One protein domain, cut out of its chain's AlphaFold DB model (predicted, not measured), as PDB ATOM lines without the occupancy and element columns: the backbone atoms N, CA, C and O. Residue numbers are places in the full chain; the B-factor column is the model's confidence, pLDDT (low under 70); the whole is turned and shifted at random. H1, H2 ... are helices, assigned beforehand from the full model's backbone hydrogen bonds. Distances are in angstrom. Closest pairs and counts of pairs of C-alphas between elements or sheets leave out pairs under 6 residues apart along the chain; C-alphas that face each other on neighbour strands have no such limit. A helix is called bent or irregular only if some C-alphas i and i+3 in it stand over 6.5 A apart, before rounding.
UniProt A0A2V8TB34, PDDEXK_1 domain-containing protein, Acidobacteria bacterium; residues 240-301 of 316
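This is residues 240 to 301 of the 316 residues of the protein "PDDEXK_1 domain-containing protein" of Acidobacteria bacterium (UniProt A0A2V8TB34). H1 and H3 lie side by side and run opposite ways, and H2 makes a corner with H3; a long loop, residues 256 to 280, joins H1 to H2, with residues 268 to 275 sticking out. The printed part has 62 residues with three named helices, H1, H2, H3 in chain order, and no named strand: all helix. It is only just loose, close to compact, with a radius of gyration of the C-alphas of 12.8 A and spans of 37 by 25 by 23 A.

H1, residues 240 to 255, touches H3, residues 291 to 299, with its residues 246 to 253 alone, at a shallow tilt of 28 degrees; the closest C-alphas, of Val 249 and Pro 295, are 6.6 A apart. H2, residues 281 to 289, is apart from H1. H2 and H3 only just touch, only at the corner, with 3 pairs of C-alphas within 8 A, the closest those of Val 287 and Tyr 293 at 6.5 A; they are about perpendicular at 81 degrees. In H1 and H2 every O i to N i+4 pair is within hydrogen-bond range, in H3 3 of 5.

H1 is 22.4 A long from C-alpha 240 at (-54.042, -27.737, 25.537), H2 12.1 A. H3, 14.0 A, ends with C-alpha 299 at (-40.329, -24.505, 24.435) and is irregular: C-alphas 292 and 295 are 7.4 A apart.

The C-alphas of Glu 241 and Pro 274, the two farthest apart, are 37.4 A apart. The link H1 to H2 is long, H2 to H3 tight. The printed part has no cut, and no printed residue is under pLDDT 70.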
ATOM      1  N   ALA A 240     -53.923 -26.667  26.529       82.75
ATOM      2  CA  ALA A 240     -54.042 -27.737  25.537       82.75
ATOM      3  C   ALA A 240     -53.576 -27.265  24.154       82.75
ATOM      4  O   ALA A 240     -52.796 -27.951  23.493       82.75
ATOM      5  N   GLU A 241     -53.971 -26.060  23.740       84.50
ATOM      6  CA  GLU A 241     -53.479 -25.454  22.502       84.50
ATOM      7  C   GLU A 241     -51.953 -25.283  22.527       84.50
ATOM      8  O   GLU A 241     -51.253 -25.685  21.594       84.50
ATOM      9  N   SER A 242     -51.400 -24.776  23.632       89.38
ATOM     10  CA  SER A 242     -49.951 -24.660  23.775       89.38
ATOM     11  C   SER A 242     -49.238 -26.013  23.741       89.38
ATOM     12  O   SER A 242     -48.148 -26.121  23.165       89.38
ATOM     13  N   PHE A 243     -49.818 -27.057  24.331       90.38
ATOM     14  CA  PHE A 243     -49.259 -28.397  24.242       90.38
ATOM     15  C   PHE A 243     -49.253 -28.916  22.801       90.38
ATOM     16  O   PHE A 243     -48.232 -29.424  22.341       90.38
ATOM     17  N   ARG A 244     -50.337 -28.716  22.045       87.56
ATOM     18  CA  ARG A 244     -50.388 -29.072  20.616       87.56
ATOM     19  C   ARG A 244     -49.367 -28.290  19.796       87.56
ATOM     20  O   ARG A 244     -48.690 -28.885  18.965       87.56
ATOM     21  N   HIS A 245     -49.153 -27.007  20.095       89.12
ATOM     22  CA  HIS A 245     -48.040 -26.244  19.520       89.12
ATOM     23  C   HIS A 245     -46.681 -26.878  19.863       89.12
ATOM     24  O   HIS A 245     -45.789 -26.936  19.020       89.12
ATOM     25  N   THR A 246     -46.486 -27.360  21.095       93.19
ATOM     26  CA  THR A 246     -45.274 -28.111  21.467       93.19
ATOM     27  C   THR A 246     -45.112 -29.371  20.616       93.19
ATOM     28  O   THR A 246     -44.022 -29.594  20.093       93.19
ATOM     29  N   LEU A 247     -46.174 -30.158  20.420       92.19
ATOM     30  CA  LEU A 247     -46.137 -31.335  19.546       92.19
ATOM     31  C   LEU A 247     -45.802 -30.964  18.102       92.19
ATOM     32  O   LEU A 247     -44.938 -31.610  17.515       92.19
ATOM     33  N   GLN A 248     -46.401 -29.896  17.569       89.94
ATOM     34  CA  GLN A 248     -46.107 -29.435  16.216       89.94
ATOM     35  C   GLN A 248     -44.626 -29.126  16.045       89.94
ATOM     36  O   GLN A 248     -44.003 -29.610  15.105       89.94
ATOM     37  N   VAL A 249     -44.044 -28.363  16.978       91.88
ATOM     38  CA  VAL A 249     -42.616 -28.044  16.932       91.88
ATOM     39  C   VAL A 249     -41.801 -29.332  16.842       91.88
ATOM     40  O   VAL A 249     -40.940 -29.425  15.975       91.88
ATOM     41  N   LEU A 250     -42.084 -30.338  17.676       93.25
ATOM     42  CA  LEU A 250     -41.351 -31.610  17.665       93.25
ATOM     43  C   LEU A 250     -41.520 -32.388  16.352       93.25
ATOM     44  O   LEU A 250     -40.524 -32.875  15.815       93.25
ATOM     45  N   VAL A 251     -42.746 -32.485  15.831       92.06
ATOM     46  CA  VAL A 251     -43.058 -33.179  14.571       92.06
ATOM     47  C   VAL A 251     -42.365 -32.494  13.394       92.06
ATOM     48  O   VAL A 251     -41.672 -33.162  12.626       92.06
ATOM     49  N   ASP A 252     -42.443 -31.166  13.305       89.50
ATOM     50  CA  ASP A 252     -41.787 -30.388  12.251       89.50
ATOM     51  C   ASP A 252     -40.266 -30.524  12.304       89.50
ATOM     52  O   ASP A 252     -39.604 -30.510  11.265       89.50
ATOM     53  N   MET A 253     -39.678 -30.611  13.506       91.44
ATOM     54  CA  MET A 253     -38.234 -30.820  13.647       91.44
ATOM     55  C   MET A 253     -37.841 -32.225  13.193       91.44
ATOM     56  O   MET A 253     -36.860 -32.372  12.463       91.44
ATOM     57  N   ALA A 254     -38.609 -33.243  13.584       91.56
ATOM     58  CA  ALA A 254     -38.359 -34.623  13.189       91.56
ATOM     59  C   ALA A 254     -38.478 -34.803  11.666       91.56
ATOM     60  O   ALA A 254     -37.580 -35.377  11.052       91.56
ATOM     61  N   ALA A 255     -39.521 -34.239  11.048       89.88
ATOM     62  CA  ALA A 255     -39.766 -34.324   9.607       89.88
ATOM     63  C   ALA A 255     -38.618 -33.733   8.768       89.88
ATOM     64  O   ALA A 255     -38.279 -34.268   7.715       89.88
ATOM     65  N   ARG A 256     -37.972 -32.665   9.252       90.88
ATOM     66  CA  ARG A 256     -36.815 -32.034   8.586       90.88
ATOM     67  C   ARG A 256     -35.451 -32.586   9.024       90.88
ATOM     68  O   ARG A 256     -34.424 -32.002   8.682       90.88
ATOM     69  N   GLY A 257     -35.413 -33.643   9.837       92.81
ATOM     70  CA  GLY A 257     -34.168 -34.240  10.335       92.81
ATOM     71  C   GLY A 257     -33.392 -33.377  11.344       92.81
ATOM     72  O   GLY A 257     -32.176 -33.504  11.468       92.81
ATOM     73  N   SER A 258     -34.069 -32.475  12.059       92.44
ATOM     74  CA  SER A 258     -33.476 -31.642  13.115       92.44
ATOM     75  C   SER A 258     -33.623 -32.301  14.489       92.44
ATOM     76  O   SER A 258     -34.695 -32.266  15.089       92.44
ATOM     77  N   PHE A 259     -32.524 -32.831  15.035       91.62
ATOM     78  CA  PHE A 259     -32.498 -33.507  16.338       91.62
ATOM     79  C   PHE A 259     -31.692 -32.703  17.378       91.62
ATOM     80  O   PHE A 259     -30.459 -32.740  17.355       91.62
ATOM     81  N   PRO A 260     -32.349 -31.936  18.272       91.06
ATOM     82  CA  PRO A 260     -31.660 -31.125  19.269       91.06
ATOM     83  C   PRO A 260     -30.989 -32.007  20.329       91.06
ATOM     84  O   PRO A 260     -31.438 -33.113  20.632       91.06
ATOM     85  N   LEU A 261     -29.914 -31.495  20.930       89.88
ATOM     86  CA  LEU A 261     -29.212 -32.164  22.022       89.88
ATOM     87  C   LEU A 261     -29.807 -31.731  23.362       89.88
ATOM     88  O   LEU A 261     -29.733 -30.558  23.728       89.88
ATOM     89  N   ASN A 262     -30.345 -32.696  24.103       83.56
ATOM     90  CA  ASN A 262     -30.788 -32.494  25.478       83.56
ATOM     91  C   ASN A 262     -29.639 -32.697  26.463       83.56
ATOM     92  O   ASN A 262     -28.780 -33.563  26.280       83.56
ATOM     93  N   ASP A 263     -29.649 -31.910  27.533       79.06
ATOM     94  CA  ASP A 263     -28.744 -32.063  28.672       79.06
ATOM     95  C   ASP A 263     -29.210 -33.165  29.644       79.06
ATOM     96  O   ASP A 263     -28.392 -33.739  30.368       79.06
ATOM     97  N   TYR A 264     -30.489 -33.549  29.588       81.44
ATOM     98  CA  TYR A 264     -31.080 -34.658  30.339       81.44
ATOM     99  C   TYR A 264     -31.337 -35.909  29.479       81.44
ATOM    100  O   TYR A 264     -31.425 -35.862  28.253       81.44
ATOM    101  N   GLY A 265     -31.488 -37.058  30.145       79.12
ATOM    102  CA  GLY A 265     -31.869 -38.332  29.529       79.12
ATOM    103  C   GLY A 265     -31.323 -39.538  30.300       79.12
ATOM    104  O   GLY A 265     -30.446 -39.373  31.154       79.12
ATOM    105  N   PRO A 266     -31.800 -40.760  30.015       82.69
ATOM    106  CA  PRO A 266     -31.319 -41.985  30.653       82.69
ATOM    107  C   PRO A 266     -29.969 -42.427  30.054       82.69
ATOM    108  O   PRO A 266     -29.823 -43.520  29.520       82.69
ATOM    109  N   CYS A 267     -28.957 -41.557  30.101       88.50
ATOM    110  CA  CYS A 267     -27.708 -41.740  29.350       88.50
ATOM    111  C   CYS A 267     -26.870 -42.943  29.790       88.50
ATOM    112  O   CYS A 267     -26.024 -43.379  29.022       88.50
ATOM    113  N   GLN A 268     -27.127 -43.484  30.983       86.06
ATOM    114  CA  GLN A 268     -26.477 -44.698  31.484       86.06
ATOM    115  C   GLN A 268     -26.917 -45.968  30.743       86.06
ATOM    116  O   GLN A 268     -26.206 -46.962  30.770       86.06
ATOM    117  N   ILE A 269     -28.081 -45.935  30.088       84.94
ATOM    118  CA  ILE A 269     -28.666 -47.080  29.375       84.94
ATOM    119  C   ILE A 269     -28.928 -46.770  27.892       84.94
ATOM    120  O   ILE A 269     -29.608 -47.524  27.210       84.94
ATOM    121  N   CYS A 270     -28.440 -45.633  27.389       88.75
ATOM    122  CA  CYS A 270     -28.679 -45.212  26.013       88.75
ATOM    123  C   CYS A 270     -27.687 -45.893  25.062       88.75
ATOM    124  O   CYS A 270     -26.488 -45.632  25.138       88.75
ATOM    125  N   GLU A 271     -28.188 -46.693  24.119       91.50
ATOM    126  CA  GLU A 271     -27.374 -47.396  23.112       91.50
ATOM    127  C   GLU A 271     -26.560 -46.440  22.225       91.50
ATOM    128  O   GLU A 271     -25.468 -46.768  21.768       91.50
ATOM    129  N   TYR A 272     -27.050 -45.212  22.040       91.25
ATOM    130  CA  TYR A 272     -26.381 -44.170  21.261       91.25
ATOM    131  C   TYR A 272     -25.386 -43.333  22.078       91.25
ATOM    132  O   TYR A 272     -24.794 -42.398  21.534       91.25
ATOM    133  N   ALA A 273     -25.175 -43.632  23.367       91.25
ATOM    134  CA  ALA A 273     -24.229 -42.896  24.208       91.25
ATOM    135  C   ALA A 273     -22.812 -42.787  23.599       91.25
ATOM    136  O   ALA A 273     -22.275 -41.677  23.632       91.25
ATOM    137  N   PRO A 274     -22.232 -43.832  22.964       92.38
ATOM    138  CA  PRO A 274     -20.909 -43.736  22.340       92.38
ATOM    139  C   PRO A 274     -20.820 -42.735  21.177       92.38
ATOM    140  O   PRO A 274     -19.756 -42.180  20.924       92.38
ATOM    141  N   ALA A 275     -21.930 -42.483  20.475       92.62
ATOM    142  CA  ALA A 275     -21.997 -41.531  19.360       92.62
ATOM    143  C   ALA A 275     -22.529 -40.146  19.780       92.62
ATOM    144  O   ALA A 275     -22.547 -39.201  18.985       92.62
ATOM    145  N   CYS A 276     -22.991 -40.012  21.025       91.44
ATOM    146  CA  CYS A 276     -23.691 -38.831  21.495       91.44
ATOM    147  C   CYS A 276     -22.735 -37.653  21.717       91.44
ATOM    148  O   CYS A 276     -21.771 -37.730  22.474       91.44
ATOM    149  N   ARG A 277     -23.051 -36.504  21.110       92.62
ATOM    150  CA  ARG A 277     -22.248 -35.272  21.222       92.62
ATOM    151  C   ARG A 277     -22.750 -34.293  22.282       92.62
ATOM    152  O   ARG A 277     -22.295 -33.152  22.306       92.62
ATOM    153  N   LYS A 278     -23.652 -34.718  23.173       91.00
ATOM    154  CA  LYS A 278     -24.224 -33.848  24.218       91.00
ATOM    155  C   LYS A 278     -23.181 -33.263  25.180       91.00
ATOM    156  O   LYS A 278     -23.434 -32.230  25.784       91.00
ATOM    157  N   SER A 279     -22.025 -33.917  25.308       90.25
ATOM    158  CA  SER A 279     -20.909 -33.473  26.155       90.25
ATOM    159  C   SER A 279     -19.772 -32.813  25.364       90.25
ATOM    160  O   SER A 279     -18.740 -32.506  25.945       90.25
ATOM    161  N   HIS A 280     -19.923 -32.612  24.049       93.94
ATOM    162  CA  HIS A 280     -18.908 -31.988  23.197       93.94
ATOM    163  C   HIS A 280     -19.249 -30.501  22.978       93.94
ATOM    164  O   HIS A 280     -20.130 -30.205  22.159       93.94
ATOM    165  N   PRO A 281     -18.570 -29.552  23.661       94.31
ATOM    166  CA  PRO A 281     -19.000 -28.153  23.720       94.31
ATOM    167  C   PRO A 281     -19.210 -27.485  22.353       94.31
ATOM    168  O   PRO A 281     -20.262 -26.877  22.166       94.31
ATOM    169  N   PRO A 282     -18.336 -27.670  21.339       96.12
ATOM    170  CA  PRO A 282     -18.568 -27.088  20.016       96.12
ATOM    171  C   PRO A 282     -19.842 -27.598  19.333       96.12
ATOM    172  O   PRO A 282     -20.484 -26.873  18.584       96.12
ATOM    173  N   SER A 283     -20.220 -28.865  19.546       94.31
ATOM    174  CA  SER A 283     -21.463 -29.402  18.977       94.31
ATOM    175  C   SER A 283     -22.692 -28.896  19.715       94.31
ATOM    176  O   SER A 283     -23.681 -28.571  19.066       94.31
ATOM    177  N   VAL A 284     -22.610 -28.778  21.041       93.50
ATOM    178  CA  VAL A 284     -23.672 -28.178  21.854       93.50
ATOM    179  C   VAL A 284     -23.901 -26.724  21.447       93.50
ATOM    180  O   VAL A 284     -25.041 -26.348  21.193       93.50
ATOM    181  N   GLU A 285     -22.835 -25.936  21.305       94.00
ATOM    182  CA  GLU A 285     -22.928 -24.522  20.928       94.00
ATOM    183  C   GLU A 285     -23.533 -24.336  19.535       94.00
ATOM    184  O   GLU A 285     -24.451 -23.536  19.354       94.00
ATOM    185  N   ARG A 286     -23.101 -25.148  18.558       93.69
ATOM    186  CA  ARG A 286     -23.700 -25.140  17.215       93.69
ATOM    187  C   ARG A 286     -25.191 -25.448  17.240       93.69
ATOM    188  O   ARG A 286     -25.945 -24.807  16.523       93.69
ATOM    189  N   VAL A 287     -25.624 -26.423  18.039       93.69
ATOM    190  CA  VAL A 287     -27.051 -26.761  18.147       93.69
ATOM    191  C   VAL A 287     -27.823 -25.638  18.840       93.69
ATOM    192  O   VAL A 287     -28.894 -25.278  18.370       93.69
ATOM    193  N   ARG A 288     -27.281 -25.053  19.916       91.25
ATOM    194  CA  ARG A 288     -27.934 -23.970  20.670       91.25
ATOM    195  C   ARG A 288     -28.132 -22.692  19.858       91.25
ATOM    196  O   ARG A 288     -29.157 -22.038  20.016       91.25
ATOM    197  N   THR A 289     -27.172 -22.342  19.007       93.00
ATOM    198  CA  THR A 289     -27.193 -21.089  18.231       93.00
ATOM    199  C   THR A 289     -27.825 -21.228  16.850       93.00
ATOM    200  O   THR A 289     -28.251 -20.229  16.271       93.00
ATOM    201  N   ALA A 290     -27.920 -22.447  16.307       93.81
ATOM    202  CA  ALA A 290     -28.469 -22.654  14.975       93.81
ATOM    203  C   ALA A 290     -29.978 -22.314  14.915       93.81
ATOM    204  O   ALA A 290     -30.770 -22.872  15.686       93.81
ATOM    205  N   PRO A 291     -30.413 -21.471  13.952       92.19
ATOM    206  CA  PRO A 291     -31.813 -21.055  13.818       92.19
ATOM    207  C   PRO A 291     -32.804 -22.222  13.721       92.19
ATOM    208  O   PRO A 291     -33.909 -22.139  14.251       92.19
ATOM    209  N   SER A 292     -32.389 -23.341  13.120       90.94
ATOM    210  CA  SER A 292     -33.206 -24.548  12.948       90.94
ATOM    211  C   SER A 292     -33.636 -25.214  14.261       90.94
ATOM    212  O   SER A 292     -34.614 -25.961  14.257       90.94
ATOM    213  N   TYR A 293     -32.941 -24.957  15.375       93.44
ATOM    214  CA  TYR A 293     -33.276 -25.499  16.700       93.44
ATOM    215  C   TYR A 293     -33.914 -24.466  17.635       93.44
ATOM    216  O   TYR A 293     -34.393 -24.833  18.708       93.44
ATOM    217  N   ARG A 294     -33.972 -23.186  17.239       92.19
ATOM    218  CA  ARG A 294     -34.549 -22.111  18.061       92.19
ATOM    219  C   ARG A 294     -35.978 -22.418  18.540       92.19
ATOM    220  O   ARG A 294     -36.214 -22.241  19.735       92.19
ATOM    221  N   PRO A 295     -36.907 -22.932  17.703       91.88
ATOM    222  CA  PRO A 295     -38.255 -23.271  18.164       91.88
ATOM    223  C   PRO A 295     -38.263 -24.263  19.331       91.88
ATOM    224  O   PRO A 295     -39.044 -24.097  20.261       91.88
ATOM    225  N   TYR A 296     -37.361 -25.250  19.324       93.00
ATOM    226  CA  TYR A 296     -37.244 -26.233  20.400       93.00
ATOM    227  C   TYR A 296     -36.783 -25.606  21.717       93.00
ATOM    228  O   TYR A 296     -37.365 -25.871  22.767       93.00
ATOM    229  N   PHE A 297     -35.759 -24.750  21.675       92.62
ATOM    230  CA  PHE A 297     -35.255 -24.106  22.888       92.62
ATOM    231  C   PHE A 297     -36.258 -23.114  23.484       92.62
ATOM    232  O   PHE A 297     -36.373 -23.048  24.705       92.62
ATOM    233  N   LEU A 298     -37.065 -22.444  22.657       93.12
ATOM    234  CA  LEU A 298     -38.162 -21.592  23.130       93.12
ATOM    235  C   LEU A 298     -39.238 -22.375  23.900       93.12
ATOM    236  O   LEU A 298     -39.879 -21.823  24.793       93.12
ATOM    237  N   LEU A 299     -39.416 -23.678  23.636       93.69
ATOM    238  CA  LEU A 299     -40.329 -24.505  24.435       93.69
ATOM    239  C   LEU A 299     -39.908 -24.564  25.907       93.69
ATOM    240  O   LEU A 299     -40.768 -24.673  26.779       93.69
ATOM    241  N   LYS A 300     -38.605 -24.459  26.204       91.94
ATOM    242  CA  LYS A 300     -38.072 -24.510  27.578       91.94
ATOM    243  C   LYS A 300     -38.482 -23.304  28.422       91.94
ATOM    244  O   LYS A 300     -38.503 -23.394  29.653       91.94
ATOM    245  N   GLU A 301     -38.877 -22.213  27.777       92.06
ATOM    246  CA  GLU A 301     -39.350 -20.992  28.428       92.06
ATOM    247  C   GLU A 301     -40.817 -21.085  28.866       92.06
ATOM    248  O   GLU A 301     -41.234 -20.348  29.761       92.06
TER     249      GLU A 301